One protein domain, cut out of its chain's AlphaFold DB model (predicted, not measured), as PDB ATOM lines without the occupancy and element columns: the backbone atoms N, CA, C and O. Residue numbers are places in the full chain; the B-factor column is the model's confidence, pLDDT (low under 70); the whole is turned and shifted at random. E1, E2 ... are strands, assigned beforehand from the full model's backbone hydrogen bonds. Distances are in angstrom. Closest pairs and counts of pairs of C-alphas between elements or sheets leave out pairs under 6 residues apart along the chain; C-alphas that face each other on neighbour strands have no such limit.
ATOM      1  N   GLY A  19      38.362  36.114  15.667       53.75
ATOM      2  CA  GLY A  19      38.294  35.565  14.312       53.75
ATOM      3  C   GLY A  19      36.872  35.086  13.998       53.75
ATOM      4  O   GLY A  19      36.326  34.241  14.707       53.75
ATOM      5  N   ILE A  20      36.250  35.635  12.959       56.94
ATOM      6  CA  ILE A  20      35.028  35.090  12.364       56.94
ATOM      7  C   ILE A  20      35.427  33.921  11.457       56.94
ATOM      8  O   ILE A  20      36.300  34.061  10.600       56.94
ATOM      9  N   LYS A  21      34.747  32.783  11.635       64.38
ATOM     10  CA  LYS A  21      34.806  31.619  10.739       64.38
ATOM     11  C   LYS A  21      34.560  32.057   9.291       64.38
ATOM     12  O   LYS A  21      33.641  32.838   9.053       64.38
ATOM     13  N   GLY A  22      35.362  31.555   8.351       77.25
ATOM     14  CA  GLY A  22      35.257  31.910   6.933       77.25
ATOM     15  C   GLY A  22      33.825  31.814   6.393       77.25
ATOM     16  O   GLY A  22      33.119  30.838   6.648       77.25
ATOM     17  N   VAL A  23      33.402  32.848   5.668       83.06
ATOM     18  CA  VAL A  23      32.099  32.956   5.010       83.06
ATOM     19  C   VAL A  23      32.280  32.647   3.532       83.06
ATOM     20  O   VAL A  23      32.995  33.363   2.836       83.06
ATOM     21  N   ASP A  24      31.622  31.604   3.043       86.12
ATOM     22  CA  ASP A  24      31.667  31.257   1.625       86.12
ATOM     23  C   ASP A  24      30.954  32.344   0.803       86.12
ATOM     24  O   ASP A  24      29.866  32.779   1.164       86.12
ATOM     25  N   LEU A  25      31.592  32.828  -0.259       88.56
ATOM     26  CA  LEU A  25      31.090  33.793  -1.242       88.56
ATOM     27  C   LEU A  25      31.668  33.411  -2.624       88.56
ATOM     28  O   LEU A  25      32.541  34.103  -3.155       88.56
ATOM     29  N   PRO A  26      31.260  32.266  -3.197       87.38
ATOM     30  CA  PRO A  26      31.851  31.729  -4.414       87.38
ATOM     31  C   PRO A  26      31.697  32.702  -5.590       87.38
ATOM     32  O   PRO A  26      30.663  33.357  -5.758       87.38
ATOM     33  N   GLY A  27      32.760  32.801  -6.390       87.44
ATOM     34  CA  GLY A  27      32.858  33.698  -7.542       87.44
ATOM     35  C   GLY A  27      33.232  35.145  -7.212       87.44
ATOM     36  O   GLY A  27      33.609  35.881  -8.118       87.44
ATOM     37  N   VAL A  28      33.167  35.571  -5.947       90.25
ATOM     38  CA  VAL A  28      33.502  36.951  -5.568       90.25
ATOM     39  C   VAL A  28      35.025  37.181  -5.653       90.25
ATOM     40  O   VAL A  28      35.778  36.419  -5.039       90.25
ATOM     41  N   PRO A  29      35.491  38.220  -6.376       89.88
ATOM     42  CA  PRO A  29      36.906  38.602  -6.416       89.88
ATOM     43  C   PRO A  29      37.475  39.031  -5.056       89.88
ATOM     44  O   PRO A  29      36.749  39.534  -4.194       89.88
ATOM     45  N   ASP A  30      38.795  38.904  -4.895       90.25
ATOM     46  CA  ASP A  30      39.529  39.209  -3.655       90.25
ATOM     47  C   ASP A  30      39.349  40.667  -3.160       90.25
ATOM     48  O   ASP A  30      39.514  40.949  -1.974       90.25
ATOM     49  N   ASP A  31      38.989  41.605  -4.039       90.06
ATOM     50  CA  ASP A  31      38.799  43.035  -3.753       90.06
ATOM     51  C   ASP A  31      37.328  43.499  -3.810       90.06
ATOM     52  O   ASP A  31      37.033  44.671  -3.575       90.06
ATOM     53  N   ALA A  32      36.382  42.591  -4.068       90.75
ATOM     54  CA  ALA A  32      34.981  42.926  -4.339       90.75
ATOM     55  C   ALA A  32      34.048  42.830  -3.114       90.75
ATOM     56  O   ALA A  32      32.821  42.909  -3.249       90.75
ATOM     57  N   VAL A  33      34.592  42.628  -1.908       92.50
ATOM     58  CA  VAL A  33      33.801  42.606  -0.669       92.50
ATOM     59  C   VAL A  33      33.757  43.990  -0.036       92.50
ATOM     60  O   VAL A  33      34.777  44.568   0.332       92.50
ATOM     61  N   HIS A  34      32.543  44.474   0.203       93.62
ATOM     62  CA  HIS A  34      32.295  45.654   1.016       93.62
ATOM     63  C   HIS A  34      31.850  45.238   2.415       93.62
ATOM     64  O   HIS A  34      31.035  44.329   2.577       93.62
ATOM     65  N   HIS A  35      32.350  45.926   3.438       91.44
ATOM     66  CA  HIS A  35      31.906  45.736   4.812       91.44
ATOM     67  C   HIS A  35      31.753  47.076   5.528       91.44
ATOM     68  O   HIS A  35      32.413  48.060   5.196       91.44
ATOM     69  N   ARG A  36      30.870  47.115   6.524       90.44
ATOM     70  CA  ARG A  36      30.688  48.266   7.412       90.44
ATOM     71  C   ARG A  36      30.336  47.809   8.818       90.44
ATOM     72  O   ARG A  36      29.655  46.799   8.990       90.44
ATOM     73  N   VAL A  37      30.738  48.586   9.814       88.31
ATOM     74  CA  VAL A  37      30.336  48.369  11.207       88.31
ATOM     75  C   VAL A  37      29.028  49.115  11.474       88.31
ATOM     76  O   VAL A  37      28.933  50.325  11.292       88.31
ATOM     77  N   ASP A  38      28.008  48.386  11.906       85.88
ATOM     78  CA  ASP A  38      26.808  48.922  12.538       85.88
ATOM     79  C   ASP A  38      27.062  48.997  14.049       85.88
ATOM     80  O   ASP A  38      26.869  48.023  14.783       85.88
ATOM     81  N   ALA A  39      27.543  50.157  14.502       79.88
ATOM     82  CA  ALA A  39      27.873  50.402  15.905       79.88
ATOM     83  C   ALA A  39      26.637  50.353  16.819       79.88
ATOM     84  O   ALA A  39      26.740  49.978  17.983       79.88
ATOM     85  N   VAL A  40      25.449  50.672  16.294       81.25
ATOM     86  CA  VAL A  40      24.202  50.625  17.072       81.25
ATOM     87  C   VAL A  40      23.825  49.178  17.372       81.25
ATOM     88  O   VAL A  40      23.419  48.853  18.483       81.25
ATOM     89  N   ARG A  41      23.968  48.291  16.382       78.12
ATOM     90  CA  ARG A  41      23.612  46.870  16.508       78.12
ATOM     91  C   ARG A  41      24.781  45.967  16.903       78.12
ATOM     92  O   ARG A  41      24.556  44.764  17.023       78.12
ATOM     93  N   GLN A  42      25.984  46.521  17.074       77.50
ATOM     94  CA  GLN A  42      27.235  45.805  17.368       77.50
ATOM     95  C   GLN A  42      27.508  44.648  16.393       77.50
ATOM     96  O   GLN A  42      27.815  43.514  16.775       77.50
ATOM     97  N   LYS A  43      27.353  44.941  15.097       82.94
ATOM     98  CA  LYS A  43      27.478  43.968  14.003       82.94
ATOM     99  C   LYS A  43      28.278  44.546  12.847       82.94
ATOM    100  O   LYS A  43      28.162  45.719  12.525       82.94
ATOM    101  N   VAL A  44      29.023  43.697  12.165       86.19
ATOM    102  CA  VAL A  44      29.548  43.942  10.829       86.19
ATOM    103  C   VAL A  44      28.521  43.477   9.812       86.19
ATOM    104  O   VAL A  44      28.032  42.350   9.879       86.19
ATOM    105  N   VAL A  45      28.196  44.351   8.870       89.50
ATOM    106  CA  VAL A  45      27.413  44.028   7.678       89.50
ATOM    107  C   VAL A  45      28.392  43.881   6.526       89.50
ATOM    108  O   VAL A  45      29.211  44.776   6.321       89.50
ATOM    109  N   PHE A  46      28.306  42.783   5.784       91.88
ATOM    110  CA  PHE A  46      29.101  42.560   4.582       91.88
ATOM    111  C   PHE A  46      28.189  42.359   3.377       91.88
ATOM    112  O   PHE A  46      27.082  41.828   3.503       91.88
ATOM    113  N   SER A  47      28.665  42.782   2.214       93.94
ATOM    114  CA  SER A  47      27.957  42.644   0.948       93.94
ATOM    115  C   SER A  47      28.928  42.552  -0.216       93.94
ATOM    116  O   SER A  47      29.988  43.179  -0.201       93.94
ATOM    117  N   SER A  48      28.539  41.816  -1.249       94.31
ATOM    118  CA  SER A  48      29.279  41.746  -2.506       94.31
ATOM    119  C   SER A  48      28.337  41.393  -3.651       94.31
ATOM    120  O   SER A  48      27.278  40.812  -3.426       94.31
ATOM    121  N   ALA A  49      28.720  41.734  -4.874       90.88
ATOM    122  CA  ALA A  49      28.025  41.323  -6.079       90.88
ATOM    123  C   ALA A  49      29.042  40.783  -7.081       90.88
ATOM    124  O   ALA A  49      30.089  41.387  -7.298       90.88
ATOM    125  N   VAL A  50      28.709  39.658  -7.702       88.88
ATOM    126  CA  VAL A  50      29.500  39.044  -8.766       88.88
ATOM    127  C   VAL A  50      28.637  38.907 -10.011       88.88
ATOM    128  O   VAL A  50      27.469  38.523  -9.941       88.88
ATOM    129  N   THR A  51      29.224  39.234 -11.158       84.38
ATOM    130  CA  THR A  51      28.678  38.873 -12.468       84.38
ATOM    131  C   THR A  51      29.534  37.745 -13.011       84.38
ATOM    132  O   THR A  51      30.751  37.905 -13.131       84.38
ATOM    133  N   PHE A  52      28.918  36.601 -13.291       76.44
ATOM    134  CA  PHE A  52      29.630  35.460 -13.850       76.44
ATOM    135  C   PHE A  52      29.764  35.646 -15.364       76.44
ATOM    136  O   PHE A  52      28.770  35.789 -16.069       76.44
ATOM    137  N   ASN A  53      31.006  35.670 -15.848       69.12
ATOM    138  CA  ASN A  53      31.342  35.693 -17.275       69.12
ATOM    139  C   ASN A  53      31.897  34.323 -17.703       69.12
ATOM    140  O   ASN A  53      32.926  34.239 -18.367       69.12
ATOM    141  N   ASP A  54      31.255  33.243 -17.265       65.44
ATOM    142  CA  ASP A  54      31.674  31.851 -17.488       65.44
ATOM    143  C   ASP A  54      31.045  31.222 -18.747       65.44
ATOM    144  O   ASP A  54      31.112  30.012 -18.956       65.44
ATOM    145  N   GLY A  55      30.440  32.050 -19.607       62.41
ATOM    146  CA  GLY A  55      29.743  31.613 -20.818       62.41
ATOM    147  C   GLY A  55      28.314  31.130 -20.568       62.41
ATOM    148  O   GLY A  55      27.604  30.826 -21.526       62.41
ATOM    149  N   TYR A  56      27.852  31.109 -19.315       67.62
ATOM    150  CA  TYR A  56      26.482  30.760 -18.970       67.62
ATOM    151  C   TYR A  56      25.677  32.011 -18.628       67.62
ATOM    152  O   TYR A  56      25.452  32.369 -17.474       67.62
ATOM    153  N   GLU A  57      25.193  32.675 -19.679       63.75
ATOM    154  CA  GLU A  57      24.471  33.957 -19.601       63.75
ATOM    155  C   GLU A  57      23.270  33.942 -18.638       63.75
ATOM    156  O   GLU A  57      22.864  34.982 -18.117       63.75
ATOM    157  N   LYS A  58      22.707  32.757 -18.363       65.62
ATOM    158  CA  LYS A  58      21.589  32.572 -17.431       65.62
ATOM    159  C   LYS A  58      21.974  32.760 -15.960       65.62
ATOM    160  O   LYS A  58      21.071  32.924 -15.138       65.62
ATOM    161  N   GLU A  59      23.260  32.728 -15.600       68.44
ATOM    162  CA  GLU A  59      23.677  32.913 -14.205       68.44
ATOM    163  C   GLU A  59      23.480  34.355 -13.722       68.44
ATOM    164  O   GLU A  59      23.114  34.579 -12.564       68.44
ATOM    165  N   GLY A  60      23.646  35.325 -14.626       78.12
ATOM    166  CA  GLY A  60      23.434  36.741 -14.352       78.12
ATOM    167  C   GLY A  60      24.273  37.274 -13.184       78.12
ATOM    168  O   GLY A  60      25.427  36.896 -12.976       78.12
ATOM    169  N   VAL A  61      23.680  38.197 -12.422       86.81
ATOM    170  CA  VAL A  61      24.302  38.796 -11.232       86.81
ATOM    171  C   VAL A  61      23.887  38.021  -9.987       86.81
ATOM    172  O   VAL A  61      22.691  37.847  -9.729       86.81
ATOM    173  N   ARG A  62      24.869  37.630  -9.172       89.31
ATOM    174  CA  ARG A  62      24.645  37.081  -7.835       89.31
ATOM    175  C   ARG A  62      25.088  38.084  -6.778       89.31
ATOM    176  O   ARG A  62      26.233  38.527  -6.772       89.31
ATOM    177  N   GLU A  63      24.171  38.436  -5.885       93.06
ATOM    178  CA  GLU A  63      24.418  39.386  -4.800       93.06
ATOM    179  C   GLU A  63      24.389  38.656  -3.462       93.06
ATOM    180  O   GLU A  63      23.473  37.878  -3.170       93.06
ATOM    181  N   TYR A  64      25.390  38.946  -2.641       92.19
ATOM    182  CA  TYR A  64      25.561  38.423  -1.304       92.19
ATOM    183  C   TYR A  64      25.379  39.533  -0.275       92.19
ATOM    184  O   TYR A  64      25.886  40.643  -0.448       92.19
ATOM    185  N   SER A  65      24.707  39.224   0.828       91.56
ATOM    186  CA  SER A  65      24.621  40.104   1.987       91.56
ATOM    187  C   SER A  65      24.462  39.292   3.263       91.56
ATOM    188  O   SER A  65      23.669  38.352   3.330       91.56
ATOM    189  N   GLY A  66      25.170  39.691   4.313       88.19
ATOM    190  CA  GLY A  66      25.072  39.045   5.613       88.19
ATOM    191  C   GLY A  66      25.566  39.924   6.749       88.19
ATOM    192  O   GLY A  66      26.046  41.041   6.554       88.19
ATOM    193  N   THR A  67      25.408  39.415   7.969       85.31
ATOM    194  CA  THR A  67      25.867  40.099   9.177       85.31
ATOM    195  C   THR A  67      26.596  39.138  10.097       85.31
ATOM    196  O   THR A  67      26.104  38.037  10.334       85.31
ATOM    197  N   ALA A  68      27.705  39.580  10.673       78.81
ATOM    198  CA  ALA A  68      28.415  38.894  11.746       78.81
ATOM    199  C   ALA A  68      28.592  39.868  12.911       78.81
ATOM    200  O   ALA A  68      28.767  41.059  12.688       78.81
ATOM    201  N   GLY A  69      28.524  39.421  14.158       74.38
ATOM    202  CA  GLY A  69      28.626  40.344  15.286       74.38
ATOM    203  C   GLY A  69      28.988  39.666  16.585       74.38
ATOM    204  O   GLY A  69      29.232  38.461  16.643       74.38
ATOM    205  N   LEU A  70      29.030  40.472  17.639       71.62
ATOM    206  CA  LEU A  70      29.267  39.975  18.983       71.62
ATOM    207  C   LEU A  70      27.958  39.399  19.539       71.62
ATOM    208  O   LEU A  70      26.899  40.008  19.413       71.62
ATOM    209  N   GLY A  71      28.026  38.226  20.169       67.56
ATOM    210  CA  GLY A  71      26.885  37.607  20.855       67.56
ATOM    211  C   GLY A  71      26.632  38.185  22.247       67.56
ATOM    212  O   GLY A  71      26.030  37.530  23.092       67.56
ATOM    213  N   CYS A  72      27.166  39.374  22.522       70.50
ATOM    214  CA  CYS A  72      27.267  39.946  23.851       70.50
ATOM    215  C   CYS A  72      27.188  41.475  23.801       70.50
ATOM    216  O   CYS A  72      27.622  42.086  22.828       70.50
ATOM    217  N   ASP A  73      26.715  42.090  24.879       74.88
ATOM    218  CA  ASP A  73      26.608  43.545  25.042       74.88
ATOM    219  C   ASP A  73      27.685  44.134  25.983       74.88
ATOM    220  O   ASP A  73      27.729  45.343  26.209       74.88
ATOM    221  N   CYS A  74      28.570  43.276  26.512       77.50
ATOM    222  CA  CYS A  74      29.763  43.612  27.305       77.50
ATOM    223  C   CYS A  74      30.863  44.315  26.489       77.50
ATOM    224  O   CYS A  74      31.812  44.845  27.071       77.50
ATOM    225  N   CYS A  75      30.810  44.240  25.156       78.81
ATOM    226  CA  CYS A  75      31.918  44.575  24.266       78.81
ATOM    227  C   CYS A  75      31.473  45.453  23.098       78.81
ATOM    228  O   CYS A  75      30.377  45.269  22.574       78.81
ATOM    229  N   GLU A  76      32.378  46.318  22.649       83.38
ATOM    230  CA  GLU A  76      32.220  47.129  21.443       83.38
ATOM    231  C   GLU A  76      33.238  46.735  20.377       83.38
ATOM    232  O   GLU A  76      34.412  46.520  20.688       83.38
ATOM    233  N   ILE A  77      32.795  46.639  19.120       83.44
ATOM    234  CA  ILE A  77      33.677  46.413  17.968       83.44
ATOM    235  C   ILE A  77      34.456  47.701  17.680       83.44
ATOM    236  O   ILE A  77      33.863  48.740  17.405       83.44
ATOM    237  N   THR A  78      35.783  47.616  17.691       84.06
ATOM    238  CA  THR A  78      36.689  48.748  17.434       84.06
ATOM    239  C   THR A  78      37.390  48.671  16.087       84.06
ATOM    240  O   THR A  78      37.892  49.681  15.605       84.06
ATOM    241  N   GLY A  79      37.423  47.494  15.461       83.44
ATOM    242  CA  GLY A  79      38.081  47.307  14.176       83.44
ATOM    243  C   GLY A  79      37.633  46.037  13.471       83.44
ATOM    244  O   GLY A  79      37.148  45.096  14.103       83.44
ATOM    245  N   VAL A  80      37.798  46.033  12.151       86.44
ATOM    246  CA  VAL A  80      37.493  44.904  11.274       86.44
ATOM    247  C   VAL A  80      38.624  44.774  10.269       86.44
ATOM    248  O   VAL A  80      38.900  45.715   9.530       86.44
ATOM    249  N   GLU A  81      39.246  43.605  10.217       87.25
ATOM    250  CA  GLU A  81      40.123  43.213   9.119       87.25
ATOM    251  C   GLU A  81      39.381  42.173   8.287       87.25
ATOM    252  O   GLU A  81      39.057  41.096   8.779       87.25
ATOM    253  N   ALA A  82      39.062  42.506   7.040       87.00
ATOM    254  CA  ALA A  82      38.349  41.625   6.125       87.00
ATOM    255  C   ALA A  82      39.270  41.232   4.970       87.00
ATOM    256  O   ALA A  82      39.823  42.097   4.293       87.00
ATOM    257  N   LYS A  83      39.411  39.928   4.730       88.12
ATOM    258  CA  LYS A  83      40.196  39.368   3.633       88.12
ATOM    259  C   LYS A  83      39.337  38.399   2.839       88.12
ATOM    260  O   LYS A  83      38.914  37.368   3.360       88.12
ATOM    261  N   MET A  84      39.099  38.726   1.578       89.81
ATOM    262  CA  MET A  84      38.460  37.828   0.630       89.81
ATOM    263  C   MET A  84      39.546  37.051  -0.115       89.81
ATOM    264  O   MET A  84      40.514  37.645  -0.590       89.81
ATOM    265  N   LYS A  85      39.430  35.723  -0.145       88.25
ATOM    266  CA  LYS A  85      40.349  34.873  -0.904       88.25
ATOM    267  C   LYS A  85      39.675  33.584  -1.342       88.25
ATOM    268  O   LYS A  85      39.070  32.911  -0.507       88.25
ATOM    269  N   ASP A  86      39.810  33.249  -2.625       87.31
ATOM    270  CA  ASP A  86      39.347  31.987  -3.224       87.31
ATOM    271  C   ASP A  86      37.866  31.699  -2.922       87.31
ATOM    272  O   ASP A  86      37.475  30.595  -2.551       87.31
ATOM    273  N   GLY A  87      37.009  32.720  -3.008       87.44
ATOM    274  CA  GLY A  87      35.585  32.553  -2.711       87.44
ATOM    275  C   GLY A  87      35.251  32.437  -1.217       87.44
ATOM    276  O   GLY A  87      34.141  32.024  -0.899       87.44
ATOM    277  N   VAL A  88      36.164  32.779  -0.296       86.44
ATOM    278  CA  VAL A  88      35.919  32.775   1.160       86.44
ATOM    279  C   VAL A  88      36.323  34.109   1.793       86.44
ATOM    280  O   VAL A  88      37.489  34.512   1.758       86.44
ATOM    281  N   LEU A  89      35.361  34.767   2.442       86.75
ATOM    282  CA  LEU A  89      35.553  35.972   3.245       86.75
ATOM    283  C   LEU A  89      35.947  35.601   4.676       86.75
ATOM    284  O   LEU A  89      35.159  35.034   5.431       86.75
ATOM    285  N   ARG A  90      37.158  35.978   5.072       84.56
ATOM    286  CA  ARG A  90      37.681  35.835   6.434       84.56
ATOM    287  C   ARG A  90      37.677  37.198   7.100       84.56
ATOM    288  O   ARG A  90      38.148  38.170   6.515       84.56
ATOM    289  N   MET A  91      37.121  37.283   8.302       82.50
ATOM    290  CA  MET A  91      37.048  38.541   9.038       82.50
ATOM    291  C   MET A  91      37.631  38.375  10.432       82.50
ATOM    292  O   MET A  91      37.325  37.411  11.126       82.50
ATOM    293  N   ILE A  92      38.423  39.343  10.864       81.00
ATOM    294  CA  ILE A  92      38.931  39.448  12.224       81.00
ATOM    295  C   ILE A  92      38.327  40.711  12.838       81.00
ATOM    296  O   ILE A  92      38.506  41.813  12.325       81.00
ATOM    297  N   LEU A  93      37.571  40.548  13.921       80.12
ATOM    298  CA  LEU A  93      36.966  41.644  14.672       80.12
ATOM    299  C   LEU A  93      37.818  41.987  15.890       80.12
ATOM    300  O   LEU A  93      37.996  41.168  16.793       80.12
ATOM    301  N   SER A  94      38.261  43.233  15.966       81.31
ATOM    302  CA  SER A  94      38.834  43.809  17.181       81.31
ATOM    303  C   SER A  94      37.716  44.350  18.064       81.31
ATOM    304  O   SER A  94      36.751  44.938  17.569       81.31
ATOM    305  N   ARG A  95      37.826  44.137  19.377       80.38
ATOM    306  CA  ARG A  95      36.825  44.581  20.351       80.38
ATOM    307  C   ARG A  95      37.459  45.073  21.642       80.38
ATOM    308  O   ARG A  95      38.575  44.683  21.979       80.38
ATOM    309  N   VAL A  96      36.711  45.881  22.382       82.44
ATOM    310  CA  VAL A  96      37.056  46.316  23.740       82.44
ATOM    311  C   VAL A  96      35.903  46.024  24.687       82.44
ATOM    312  O   VAL A  96      34.738  46.092  24.298       82.44
ATOM    313  N   LYS A  97      36.221  45.673  25.934       80.12
ATOM    314  CA  LYS A  97      35.215  45.485  26.981       80.12
ATOM    315  C   LYS A  97      34.772  46.862  27.475       80.12
ATOM    316  O   LYS A  97      35.609  47.638  27.923       80.12
ATOM    317  N   VAL A  98      33.476  47.149  27.395       83.25
ATOM    318  CA  VAL A  98      32.883  48.432  27.816       83.25
ATOM    319  C   VAL A  98      31.976  48.304  29.036       83.25
ATOM    320  O   VAL A  98      31.696  49.297  29.702       83.25
ATOM    321  N   LYS A  99      31.538  47.084  29.364       78.94
ATOM    322  CA  LYS A  99      30.783  46.790  30.586       78.94
ATOM    323  C   LYS A  99      31.375  45.589  31.300       78.94
ATOM    324  O   LYS A  99      31.748  44.600  30.663       78.94
ATOM    325  N   ASP A 100      31.409  45.665  32.624       67.94
ATOM    326  CA  ASP A 100      31.834  44.565  33.478       67.94
ATOM    327  C   ASP A 100      30.620  43.696  33.830       67.94
ATOM    328  O   ASP A 100      29.841  44.007  34.726       67.94
ATOM    329  N   HIS A 101      30.413  42.637  33.052       63.34
ATOM    330  CA  HIS A 101      29.460  41.578  33.369       63.34
ATOM    331  C   HIS A 101      30.225  40.264  33.565       63.34
ATOM    332  O   HIS A 101      31.156  39.974  32.809       63.34
ATOM    333  N   ASP A 102      29.799  39.457  34.543       56.00
ATOM    334  CA  ASP A 102      30.367  38.132  34.860       56.00
ATOM    335  C   ASP A 102      30.103  37.079  33.764       56.00
ATOM    336  O   ASP A 102      30.664  35.981  33.770       56.00
ATOM    337  N   ASN A 103      29.256  37.405  32.784       55.62
ATOM    338  CA  ASN A 103      28.857  36.487  31.729       55.62
ATOM    339  C   ASN A 103      29.934  36.423  30.638       55.62
ATOM    340  O   ASN A 103      30.251  37.417  29.983       55.62
ATOM    341  N   LYS A 104      30.470  35.222  30.407       58.19
ATOM    342  CA  LYS A 104      31.419  34.922  29.329       58.19
ATOM    343  C   LYS A 104      30.820  35.360  27.987       58.19
ATOM    344  O   LYS A 104      29.834  34.785  27.539       58.19
ATOM    345  N   CYS A 105      31.412  36.372  27.356       56.22
ATOM    346  CA  CYS A 105      30.967  36.911  26.074       56.22
ATOM    347  C   CYS A 105      31.001  35.780  25.009       56.22
ATOM    348  O   CYS A 105      32.080  35.373  24.571       56.22
ATOM    349  N   THR A 106      29.840  35.216  24.647       53.94
ATOM    350  CA  THR A 106      29.726  34.100  23.694       53.94
ATOM    351  C   THR A 106      29.757  34.602  22.252       53.94
ATOM    352  O   THR A 106      29.318  35.705  21.925       53.94
ATOM    353  N   HIS A 107      30.335  33.794  21.369       55.72
ATOM    354  CA  HIS A 107      30.468  34.116  19.954       55.72
ATOM    355  C   HIS A 107      29.173  33.757  19.226       55.72
ATOM    356  O   HIS A 107      28.739  32.609  19.279       55.72
ATOM    357  N   THR A 108      28.578  34.704  18.505       47.84
ATOM    358  CA  THR A 108      27.538  34.392  17.517       47.84
ATOM    359  C   THR A 108      28.130  34.602  16.137       47.84
ATOM    360  O   THR A 108      27.886  35.596  15.458       47.84
ATOM    361  N   VAL A 109      28.971  33.656  15.739       47.84
ATOM    362  CA  VAL A 109      29.308  33.511  14.327       47.84
ATOM    363  C   VAL A 109      28.060  32.949  13.642       47.84
ATOM    364  O   VAL A 109      27.436  32.056  14.227       47.84
ATOM    365  N   PRO A 110      27.649  33.437  12.458       44.81
ATOM    366  CA  PRO A 110      26.639  32.744  11.671       44.81
ATOM    367  C   PRO A 110      27.051  31.270  11.560       44.81
ATOM    368  O   PRO A 110      28.149  30.986  11.075       44.81
ATOM    369  N   PRO A 111      26.244  30.324  12.064       39.19
ATOM    370  CA  PRO A 111      26.608  28.927  12.019       39.19
ATOM    371  C   PRO A 111      26.354  28.453  10.598       39.19
ATOM    372  O   PRO A 111      25.267  27.983  10.302       39.19
ATOM    373  N   PHE A 112      27.334  28.573   9.714       43.59
ATOM    374  CA  PHE A 112      27.354  27.741   8.521       43.59
ATOM    375  C   PHE A 112      28.709  27.061   8.411       43.59
ATOM    376  O   PHE A 112      29.672  27.527   7.816       43.59
ATOM    377  N   THR A 113      28.757  25.921   9.094       44.81
ATOM    378  CA  THR A 113      29.434  24.734   8.606       44.81
ATOM    379  C   THR A 113      28.871  24.430   7.219       44.81
ATOM    380  O   THR A 113      27.714  24.032   7.108       44.81
ATOM    381  N   GLY A 114      29.665  24.607   6.163       38.62
ATOM    382  CA  GLY A 114      29.417  23.887   4.918       38.62
ATOM    383  C   GLY A 114      29.423  22.401   5.263       38.62
ATOM    384  O   GLY A 114      30.482  21.797   5.410       38.62
ATOM    385  N   LYS A 115      28.250  21.826   5.542       38.66
ATOM    386  CA  LYS A 115      28.135  20.401   5.820       38.66
ATOM    387  C   LYS A 115      28.373  19.693   4.497       38.66
ATOM    388  O   LYS A 115      27.516  19.694   3.622       38.66
ATOM    389  N   SER A 116      29.537  19.070   4.365       37.94
ATOM    390  CA  SER A 116      29.773  18.011   3.394       37.94
ATOM    391  C   SER A 116      28.815  16.855   3.709       37.94
ATOM    392  O   SER A 116      29.067  16.026   4.581       37.94
ATOM    393  N   GLY A 117      27.661  16.854   3.050       35.25
ATOM    394  CA  GLY A 117      26.633  15.822   3.109       35.25
ATOM    395  C   GLY A 117      25.843  15.842   1.804       35.25
ATOM    396  O   GLY A 117      25.794  16.869   1.136       35.25
ATOM    397  N   GLY A 118      25.237  14.713   1.419       37.88
ATOM    398  CA  GLY A 118      24.636  14.477   0.090       37.88
ATOM    399  C   GLY A 118      23.502  15.417  -0.361       37.88
ATOM    400  O   GLY A 118      22.883  15.167  -1.390       37.88
ATOM    401  N   ARG A 119      23.209  16.487   0.385       51.97
ATOM    402  CA  ARG A 119      22.346  17.595  -0.026       51.97
ATOM    403  C   ARG A 119      23.160  18.878   0.100       51.97
ATOM    404  O   ARG A 119      23.403  19.343   1.207       51.97
ATOM    405  N   VAL A 120      23.573  19.425  -1.038       63.16
ATOM    406  CA  VAL A 120      24.151  20.767  -1.128       63.16
ATOM    407  C   VAL A 120      23.091  21.758  -0.636       63.16
ATOM    408  O   VAL A 120      22.037  21.889  -1.261       63.16
ATOM    409  N   GLU A 121      23.324  22.389   0.515       67.69
ATOM    410  CA  GLU A 121      22.418  23.401   1.065       67.69
ATOM    411  C   GLU A 121      22.441  24.672   0.198       67.69
ATOM    412  O   GLU A 121      23.425  24.970  -0.482       67.69
ATOM    413  N   GLU A 122      21.329  25.414   0.185       76.56
ATOM    414  CA  GLU A 122      21.283  26.710  -0.493       76.56
ATOM    415  C   GLU A 122      22.199  27.715   0.200       76.56
ATOM    416  O   GLU A 122      22.305  27.747   1.426       76.56
ATOM    417  N   HIS A 123      22.817  28.579  -0.597       80.19
ATOM    418  CA  HIS A 123      23.765  29.555  -0.105       80.19
ATOM    419  C   HIS A 123      23.058  30.599   0.793       80.19
ATOM    420  O   HIS A 123      22.272  31.410   0.292       80.19
ATOM    421  N   PRO A 124      23.349  30.652   2.111       81.00
ATOM    422  CA  PRO A 124      22.529  31.394   3.080       81.00
ATOM    423  C   PRO A 124      22.627  32.920   2.944       81.00
ATOM    424  O   PRO A 124      21.744  33.642   3.402       81.00
ATOM    425  N   PHE A 125      23.695  33.412   2.312       87.31
ATOM    426  CA  PHE A 125      23.967  34.838   2.124       87.31
ATOM    427  C   PHE A 125      23.578  35.366   0.743       87.31
ATOM    428  O   PHE A 125      23.714  36.563   0.515       87.31
ATOM    429  N   VAL A 126      23.099  34.521  -0.179       89.00
ATOM    430  CA  VAL A 126      22.648  34.982  -1.500       89.00
ATOM    431  C   VAL A 126      21.285  35.657  -1.366       89.00
ATOM    432  O   VAL A 126      20.280  35.014  -1.053       89.00
ATOM    433  N   VAL A 127      21.248  36.961  -1.637       91.00
ATOM    434  CA  VAL A 127      20.025  37.779  -1.617       91.00
ATOM    435  C   VAL A 127      19.422  37.972  -3.008       91.00
ATOM    436  O   VAL A 127      18.231  38.257  -3.121       91.00
ATOM    437  N   LYS A 128      20.210  37.752  -4.066       90.69
ATOM    438  CA  LYS A 128      19.768  37.787  -5.465       90.69
ATOM    439  C   LYS A 128      20.619  36.846  -6.316       90.69
ATOM    440  O   LYS A 128      21.816  36.721  -6.074       90.69
ATOM    441  N   GLY A 129      20.012  36.230  -7.328       86.44
ATOM    442  CA  GLY A 129      20.673  35.278  -8.225       86.44
ATOM    443  C   GLY A 129      20.519  33.822  -7.773       86.44
ATOM    444  O   GLY A 129      19.658  33.495  -6.949       86.44
ATOM    445  N   ARG A 130      21.335  32.925  -8.341       83.94
ATOM    446  CA  ARG A 130      21.291  31.480  -8.059       83.94
ATOM    447  C   ARG A 130      21.685  31.188  -6.606       83.94
ATOM    448  O   ARG A 130      22.806  31.459  -6.198       83.94
ATOM    449  N   LYS A 131      20.779  30.566  -5.842       83.31
ATOM    450  CA  LYS A 131      21.058  30.095  -4.470       83.31
ATOM    451  C   LYS A 131      21.709  28.716  -4.400       83.31
ATOM    452  O   LYS A 131      22.313  28.375  -3.389       83.31
ATOM    453  N   ARG A 132      21.533  27.894  -5.436       80.75
ATOM    454  CA  ARG A 132      22.091  26.537  -5.480       80.75
ATOM    455  C   ARG A 132      23.596  26.606  -5.707       80.75
ATOM    456  O   ARG A 132      24.047  27.386  -6.543       80.75
ATOM    457  N   ALA A 133      24.333  25.723  -5.042       80.25
ATOM    458  CA  ALA A 133      25.784  25.648  -5.194       80.25
ATOM    459  C   ALA A 133      26.237  24.889  -6.454       80.25
ATOM    460  O   ALA A 133      27.429  24.737  -6.680       80.25
ATOM    461  N   PHE A 134      25.315  24.398  -7.286       81.88
ATOM    462  CA  PHE A 134      25.651  23.837  -8.590       81.88
ATOM    463  C   PHE A 134      24.533  24.051  -9.612       81.88
ATOM    464  O   PHE A 134      23.357  24.198  -9.259       81.88
ATOM    465  N   VAL A 135      24.913  24.018 -10.886       80.44
ATOM    466  CA  VAL A 135      24.024  23.951 -12.047       80.44
ATOM    467  C   VAL A 135      24.592  22.952 -13.050       80.44
ATOM    468  O   VAL A 135      25.807  22.811 -13.174       80.44
ATOM    469  N   GLY A 136      23.702  22.257 -13.750       80.25
ATOM    470  CA  GLY A 136      24.039  21.403 -14.880       80.25
ATOM    471  C   GLY A 136      22.937  21.510 -15.925       80.25
ATOM    472  O   GLY A 136      21.778  21.250 -15.599       80.25
ATOM    473  N   GLU A 137      23.273  21.911 -17.147       80.75
ATOM    474  CA  GLU A 137      22.322  22.033 -18.254       80.75
ATOM    475  C   GLU A 137      22.916  21.478 -19.555       80.75
ATOM    476  O   GLU A 137      24.063  21.791 -19.880       80.75
ATOM    477  N   PRO A 138      22.155  20.683 -20.328       81.75
ATOM    478  CA  PRO A 138      22.556  20.305 -21.676       81.75
ATOM    479  C   PRO A 138      22.752  21.545 -22.548       81.75
ATOM    480  O   PRO A 138      21.957  22.488 -22.492       81.75
ATOM    481  N   THR A 139      23.784  21.531 -23.379       81.56
ATOM    482  CA  THR A 139      24.023  22.578 -24.373       81.56
ATOM    483  C   THR A 139      23.371  22.205 -25.707       81.56
ATOM    484  O   THR A 139      23.049  21.044 -25.966       81.56
ATOM    485  N   ALA A 140      23.123  23.201 -26.563       82.38
ATOM    486  CA  ALA A 140      22.416  23.002 -27.834       82.38
ATOM    487  C   ALA A 140      23.177  22.103 -28.830       82.38
ATOM    488  O   ALA A 140      22.565  21.498 -29.705       82.38
ATOM    489  N   ASP A 141      24.495  22.002 -28.683       82.56
ATOM    490  CA  ASP A 141      25.407  21.147 -29.447       82.56
ATOM    491  C   ASP A 141      25.556  19.727 -28.862       82.56
ATOM    492  O   ASP A 141      26.383  18.950 -29.331       82.56
ATOM    493  N   GLY A 142      24.746  19.363 -27.860       76.56
ATOM    494  CA  GLY A 142      24.759  18.030 -27.247       76.56
ATOM    495  C   GLY A 142      25.798  17.846 -26.136       76.56
ATOM    496  O   GLY A 142      25.980  16.732 -25.649       76.56
ATOM    497  N   GLY A 143      26.465  18.921 -25.715       77.88
ATOM    498  CA  GLY A 143      27.336  18.937 -24.543       77.88
ATOM    499  C   GLY A 143      26.582  19.126 -23.220       77.88
ATOM    500  O   GLY A 143      25.350  19.091 -23.142       77.88
ATOM    501  N   LEU A 144      27.346  19.334 -22.146       79.50
ATOM    502  CA  LEU A 144      26.844  19.619 -20.803       79.50
ATOM    503  C   LEU A 144      27.599  20.820 -20.236       79.50
ATOM    504  O   LEU A 144      28.801  20.741 -19.987       79.50
ATOM    505  N   PHE A 145      26.882  21.909 -19.980       81.50
ATOM    506  CA  PHE A 145      27.373  22.967 -19.115       81.50
ATOM    507  C   PHE A 145      27.205  22.515 -17.667       81.50
ATOM    508  O   PHE A 145      26.117  22.091 -17.274       81.50
ATOM    509  N   PHE A 146      28.259  22.619 -16.863       80.94
ATOM    510  CA  PHE A 146      28.172  22.421 -15.423       80.94
ATOM    511  C   PHE A 146      29.010  23.479 -14.707       80.94
ATOM    512  O   PHE A 146      30.134  23.765 -15.111       80.94
ATOM    513  N   ALA A 147      28.473  24.036 -13.627       83.00
ATOM    514  CA  ALA A 147      29.215  24.916 -12.734       83.00
ATOM    515  C   ALA A 147      28.923  24.531 -11.287       83.00
ATOM    516  O   ALA A 147      27.784  24.208 -10.939       83.00
ATOM    517  N   VAL A 148      29.962  24.548 -10.454       83.75
ATOM    518  CA  VAL A 148      29.896  24.161  -9.044       83.75
ATOM    519  C   VAL A 148      30.663  25.172  -8.208       83.75
ATOM    520  O   VAL A 148      31.795  25.533  -8.517       83.75
ATOM    521  N   ASP A 149      30.040  25.603  -7.125       85.56
ATOM    522  CA  ASP A 149      30.629  26.480  -6.134       85.56
ATOM    523  C   ASP A 149      31.593  25.651  -5.256       85.56
ATOM    524  O   ASP A 149      31.164  24.799  -4.475       85.56
ATOM    525  N   VAL A 150      32.900  25.904  -5.373       86.81
ATOM    526  CA  VAL A 150      33.967  25.231  -4.598       86.81
ATOM    527  C   VAL A 150      34.766  26.235  -3.749       86.81
ATOM    528  O   VAL A 150      35.958  26.446  -3.975       86.81
ATOM    529  N   PRO A 151      34.126  26.916  -2.776       86.25
ATOM    530  CA  PRO A 151      34.773  27.974  -2.007       86.25
ATOM    531  C   PRO A 151      35.967  27.441  -1.202       86.25
ATOM    532  O   PRO A 151      35.907  26.381  -0.566       86.25
ATOM    533  N   GLY A 152      37.052  28.207  -1.230       84.31
ATOM    534  CA  GLY A 152      38.323  27.948  -0.564       84.31
ATOM    535  C   GLY A 152      39.321  27.165  -1.413       84.31
ATOM    536  O   GLY A 152      40.475  27.048  -1.009       84.31
ATOM    537  N   VAL A 153      38.906  26.618  -2.558       86.81
ATOM    538  CA  VAL A 153      39.804  25.880  -3.452       86.81
ATOM    539  C   VAL A 153      40.593  26.872  -4.301       86.81
ATOM    540  O   VAL A 153      40.013  27.720  -4.979       86.81
ATOM    541  N   GLY A 154      41.919  26.757  -4.256       83.25
ATOM    542  CA  GLY A 154      42.816  27.598  -5.036       83.25
ATOM    543  C   GLY A 154      42.736  27.303  -6.534       83.25
ATOM    544  O   GLY A 154      42.366  26.209  -6.968       83.25
ATOM    545  N   ASN A 155      43.126  28.282  -7.349       77.94
ATOM    546  CA  ASN A 155      43.231  28.073  -8.789       77.94
ATOM    547  C   ASN A 155      44.258  26.963  -9.091       77.94
ATOM    548  O   ASN A 155      45.408  27.052  -8.663       77.94
ATOM    549  N   GLY A 156      43.844  25.932  -9.830       83.00
ATOM    550  CA  GLY A 156      44.664  24.752 -10.130       83.00
ATOM    551  C   GLY A 156      44.508  23.577  -9.157       83.00
ATOM    552  O   GLY A 156      45.053  22.510  -9.422       83.00
ATOM    553  N   ASP A 157      43.723  23.722  -8.085       87.12
ATOM    554  CA  ASP A 157      43.421  22.639  -7.134       87.12
ATOM    555  C   ASP A 157      42.101  21.911  -7.452       87.12
ATOM    556  O   ASP A 157      41.491  21.271  -6.591       87.12
ATOM    557  N   VAL A 158      41.671  22.007  -8.713       88.81
ATOM    558  CA  VAL A 158      40.503  21.325  -9.272       88.81
ATOM    559  C   VAL A 158      40.972  20.338 -10.336       88.81
ATOM    560  O   VAL A 158      41.603  20.719 -11.319       88.81
ATOM    561  N   GLU A 159      40.615  19.074 -10.157       90.94
ATOM    562  CA  GLU A 159      40.833  17.998 -11.116       90.94
ATOM    563  C   GLU A 159      39.500  17.617 -11.759       90.94
ATOM    564  O   GLU A 159      38.516  17.368 -11.064       90.94
ATOM    565  N   VAL A 160      39.463  17.554 -13.093       88.94
ATOM    566  CA  VAL A 160      38.277  17.149 -13.859       88.94
ATOM    567  C   VAL A 160      38.624  15.930 -14.704       88.94
ATOM    568  O   VAL A 160      39.579  15.945 -15.478       88.94
ATOM    569  N   LEU A 161      37.828  14.874 -14.565       87.12
ATOM    570  CA  LEU A 161      37.931  13.638 -15.332       87.12
ATOM    571  C   LEU A 161      36.658  13.473 -16.158       87.12
ATOM    572  O   LEU A 161      35.584  13.260 -15.601       87.12
ATOM    573  N   ALA A 162      36.775  13.546 -17.479       85.38
ATOM    574  CA  ALA A 162      35.664  13.319 -18.396       85.38
ATOM    575  C   ALA A 162      35.860  12.003 -19.158       85.38
ATOM    576  O   ALA A 162      36.943  11.725 -19.671       85.38
ATOM    577  N   ASN A 163      34.801  11.199 -19.232       82.19
ATOM    578  CA  ASN A 163      34.674  10.078 -20.158       82.19
ATOM    579  C   ASN A 163      33.433  10.277 -21.045       82.19
ATOM    580  O   ASN A 163      32.717  11.264 -20.902       82.19
ATOM    581  N   GLU A 164      33.165   9.331 -21.947       78.00
ATOM    582  CA  GLU A 164      32.077   9.409 -22.939       78.00
ATOM    583  C   GLU A 164      30.677   9.637 -22.340       78.00
ATOM    584  O   GLU A 164      29.780  10.109 -23.032       78.00
ATOM    585  N   SER A 165      30.466   9.305 -21.063       79.75
ATOM    586  CA  SER A 165      29.143   9.319 -20.424       79.75
ATOM    587  C   SER A 165      29.075  10.114 -19.123       79.75
ATOM    588  O   SER A 165      27.981  10.395 -18.633       79.75
ATOM    589  N   GLU A 166      30.217  10.466 -18.538       83.94
ATOM    590  CA  GLU A 166      30.300  11.042 -17.204       83.94
ATOM    591  C   GLU A 166      31.474  12.013 -17.090       83.94
ATOM    592  O   GLU A 166      32.602  11.720 -17.487       83.94
ATOM    593  N   VAL A 167      31.202  13.153 -16.466       85.19
ATOM    594  CA  VAL A 167      32.199  14.101 -15.979       85.19
ATOM    595  C   VAL A 167      32.258  13.971 -14.463       85.19
ATOM    596  O   VAL A 167      31.226  14.023 -13.797       85.19
ATOM    597  N   LYS A 168      33.456  13.809 -13.907       88.50
ATOM    598  CA  LYS A 168      33.738  13.846 -12.468       88.50
ATOM    599  C   LYS A 168      34.653  15.016 -12.172       88.50
ATOM    600  O   LYS A 168      35.537  15.314 -12.971       88.50
ATOM    601  N   PHE A 169      34.487  15.625 -11.009       89.62
ATOM    602  CA  PHE A 169      35.457  16.581 -10.501       89.62
ATOM    603  C   PHE A 169      35.816  16.278  -9.050       89.62
ATOM    604  O   PHE A 169      34.983  15.813  -8.263       89.62
ATOM    605  N   THR A 170      37.063  16.589  -8.724       89.75
ATOM    606  CA  THR A 170      37.617  16.592  -7.377       89.75
ATOM    607  C   THR A 170      38.220  17.964  -7.145       89.75
ATOM    608  O   THR A 170      38.980  18.451  -7.977       89.75
ATOM    609  N   ALA A 171      37.883  18.608  -6.036       88.06
ATOM    610  CA  ALA A 171      38.460  19.895  -5.678       88.06
ATOM    611  C   ALA A 171      38.825  19.888  -4.195       88.06
ATOM    612  O   ALA A 171      37.978  19.589  -3.351       88.06
ATOM    613  N   GLU A 172      40.080  20.184  -3.873       85.81
ATOM    614  CA  GLU A 172      40.594  20.101  -2.505       85.81
ATOM    615  C   GLU A 172      41.211  21.427  -2.070       85.81
ATOM    616  O   GLU A 172      42.000  22.043  -2.782       85.81
ATOM    617  N   VAL A 173      40.884  21.859  -0.856       83.69
ATOM    618  CA  VAL A 173      41.537  23.010  -0.228       83.69
ATOM    619  C   VAL A 173      42.908  22.574   0.286       83.69
ATOM    620  O   VAL A 173      43.022  22.062   1.399       83.69
ATOM    621  N   LYS A 174      43.955  22.787  -0.518       76.62
ATOM    622  CA  LYS A 174      45.337  22.420  -0.154       76.62
ATOM    623  C   LYS A 174      45.982  23.382   0.843       76.62
ATOM    624  O   LYS A 174      46.831  22.977   1.632       76.62
ATOM    625  N   ASN A 175      45.574  24.651   0.822       70.00
ATOM    626  CA  ASN A 175      46.113  25.699   1.688       70.00
ATOM    627  C   ASN A 175      45.057  26.134   2.705       70.00
ATOM    628  O   ASN A 175      44.213  26.981   2.423       70.00
ATOM    629  N   VAL A 176      45.115  25.550   3.898       64.75
ATOM    630  CA  VAL A 176      44.287  25.961   5.035       64.75
ATOM    631  C   VAL A 176      44.887  27.245   5.611       64.75
ATOM    632  O   VAL A 176      46.039  27.246   6.046       64.75
ATOM    633  N   LEU A 177      44.140  28.350   5.570       64.31
ATOM    634  CA  LEU A 177      44.595  29.625   6.124       64.31
ATOM    635  C   LEU A 177      44.362  29.675   7.638       64.31
ATOM    636  O   LEU A 177      43.538  28.940   8.187       64.31
ATOM    637  N   GLU A 178      45.085  30.564   8.326       54.56
ATOM    638  CA  GLU A 178      44.840  30.832   9.745       54.56
ATOM    639  C   GLU A 178      43.351  31.179   9.937       54.56
ATOM    640  O   GLU A 178      42.814  32.037   9.232       54.56
ATOM    641  N   HIS A 179      42.686  30.473  10.863       57.84
ATOM    642  CA  HIS A 179      41.241  30.525  11.168       57.84
ATOM    643  C   HIS A 179      40.288  29.662  10.316       57.84
ATOM    644  O   HIS A 179      39.075  29.711  10.542       57.84
ATOM    645  N   ASP A 180      40.798  28.819   9.417       59.75
ATOM    646  CA  ASP A 180      39.996  27.773   8.773       59.75
ATOM    647  C   ASP A 180      39.880  26.531   9.690       59.75
ATOM    648  O   ASP A 180      40.843  26.129  10.343       59.75
ATOM    649  N   GLU A 181      38.694  25.915   9.771       55.56
ATOM    650  CA  GLU A 181      38.453  24.767  10.673       55.56
ATOM    651  C   GLU A 181      39.108  23.460  10.187       55.56
ATOM    652  O   GLU A 181      39.523  22.648  11.012       55.56
ATOM    653  N   SER A 182      39.206  23.249   8.869       61.22
ATOM    654  CA  SER A 182      39.969  22.173   8.218       61.22
ATOM    655  C   SER A 182      39.991  22.379   6.700       61.22
ATOM    656  O   SER A 182      39.207  23.165   6.161       61.22
ATOM    657  N   GLY A 183      40.830  21.614   5.992       65.38
ATOM    658  CA  GLY A 183      40.703  21.455   4.541       65.38
ATOM    659  C   GLY A 183      39.332  20.877   4.166       65.38
ATOM    660  O   GLY A 183      38.733  20.127   4.945       65.38
ATOM    661  N   ARG A 184      38.818  21.258   2.992       78.25
ATOM    662  CA  ARG A 184      37.558  20.764   2.417       78.25
ATOM    663  C   ARG A 184      37.859  19.961   1.156       78.25
ATOM    664  O   ARG A 184      38.711  20.365   0.370       78.25
ATOM    665  N   LEU A 185      37.122  18.871   0.964       81.31
ATOM    666  CA  LEU A 185      37.135  18.068  -0.254       81.31
ATOM    667  C   LEU A 185      35.744  18.115  -0.888       81.31
ATOM    668  O   LEU A 185      34.755  17.740  -0.257       81.31
ATOM    669  N   TYR A 186      35.684  18.556  -2.137       84.81
ATOM    670  CA  TYR A 186      34.484  18.557  -2.956       84.81
ATOM    671  C   TYR A 186      34.605  17.456  -4.003       84.81
ATOM    672  O   TYR A 186      35.604  17.365  -4.714       84.81
ATOM    673  N   LEU A 187      33.567  16.632  -4.093       85.12
ATOM    674  CA  LEU A 187      33.447  15.566  -5.078       85.12
ATOM    675  C   LEU A 187      32.098  15.709  -5.765       85.12
ATOM    676  O   LEU A 187      31.078  15.899  -5.098       85.12
ATOM    677  N   GLY A 188      32.073  15.556  -7.080       82.44
ATOM    678  CA  GLY A 188      30.818  15.474  -7.808       82.44
ATOM    679  C   GLY A 188      30.968  14.783  -9.148       82.44
ATOM    680  O   GLY A 188      32.068  14.641  -9.682       82.44
ATOM    681  N   SER A 189      29.836  14.331  -9.680       83.25
ATOM    682  CA  SER A 189      29.758  13.804 -11.033       83.25
ATOM    683  C   SER A 189      28.456  14.194 -11.725       83.25
ATOM    684  O   SER A 189      27.432  14.423 -11.080       83.25
ATOM    685  N   GLY A 190      28.511  14.300 -13.049       76.12
ATOM    686  CA  GLY A 190      27.381  14.589 -13.922       76.12
ATOM    687  C   GLY A 190      27.425  13.683 -15.144       76.12
ATOM    688  O   GLY A 190      28.498  13.415 -15.679       76.12
ATOM    689  N   ARG A 191      26.266  13.184 -15.582       75.94
ATOM    690  CA  ARG A 191      26.172  12.364 -16.795       75.94
ATOM    691  C   ARG A 191      25.940  13.239 -18.017       75.94
ATOM    692  O   ARG A 191      25.108  14.144 -17.967       75.94
ATOM    693  N   LEU A 192      26.634  12.931 -19.106       66.19
ATOM    694  CA  LEU A 192      26.360  13.529 -20.407       66.19
ATOM    695  C   LEU A 192      25.032  12.972 -20.951       66.19
ATOM    696  O   LEU A 192      24.750  11.781 -20.761       66.19
TER     697      LEU A 192
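What this domain is: This is residues 19 to 192 of the 196 residues of a protein of Raphanus sativus (UniProt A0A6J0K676). A rod of two parts end to end: a sandwich of two twisted sheets, E2 E3 E4 E7 and E1 E6 E5, makes one part, and the hairpin E8 and E9 beside the three-strand sheet E10 E11 E12 makes the other. A long stretch, residues 98 to 125, links E6 to E7 with no named element. The printed part has 174 residues with no named helix and twelve named strands, E1 to E12 in chain order; it is all strand by class, though under half of the residues, 83, are in named elements. The sheets run E2 - E3 - E4 - E7, E1 - E6 - E5, E8 - E9 and E10 - E11 - E12, each antiparallel. The whole is only just compact, close to loose, with a radius of gyration of the C-alphas of 18.7 A and spans of 66 by 29 by 26 A.

Where its parts are: E1 is residues 19 to 24, beginning at C-alpha 19 (38.294, 35.565, 14.312). E2 is residues 34 to 38, E3 43 to 51 with 27.0 A, and E4 61 to 70 with 30.6 A. E5, residues 75 to 85, spans 28.3 A and bends by 62 degrees at residue 78; E6, residues 88 to 97, spans 28.8 A. E7 is residues 126 to 128, E8 134 to 138, E9 144 to 148 and E10 158 to 162. E11, residues 166 to 172, spans 20.1 A; E12, residues 185 to 191, spans 20.6 A and ends at C-alpha 191 (26.172, 12.364, -16.795).

How they stand to each other: In the sandwich, two sheets face to face, the facing parts are 10.0 A centre to centre. E1 and E6 are antiparallel, with N 20 and O 91 within hydrogen-bond range at 2.8 A, as are N 83 of E5 and O 90 of E6 at 2.8 A. E2 E3 E4 is a meander, each strand the antiparallel neighbour of the one before, with N 36 and O 45 at 2.9 A and N 46 and O 66 at 3.0 A. The edge strand E7 pairs with E4 through N 63 and O 128, 2.9 A. The closest C-alphas of E2 and E5 are those of His 35 and Ala 82, 7.8 A. E10 E11 E12 is a second meander, with N 159 and O 170 at 2.8 A and N 169 and O 188 at 2.9 A. The hairpin E8 and E9 has N 135 and O 147 at 2.9 A; E9 and E12 are near each other, with 7 pairs of C-alphas within 10 A.

The domain as a whole: The C-alphas of Asp 100 and Asp 141, the two farthest apart, are 67.4 A apart. The printed part has no cut; E6 to E7 and E11 to E12 are long links. Mean pLDDT of the printed part is 77.4, with 42 residues under 70, among them 100 to 121 and 176 to 183.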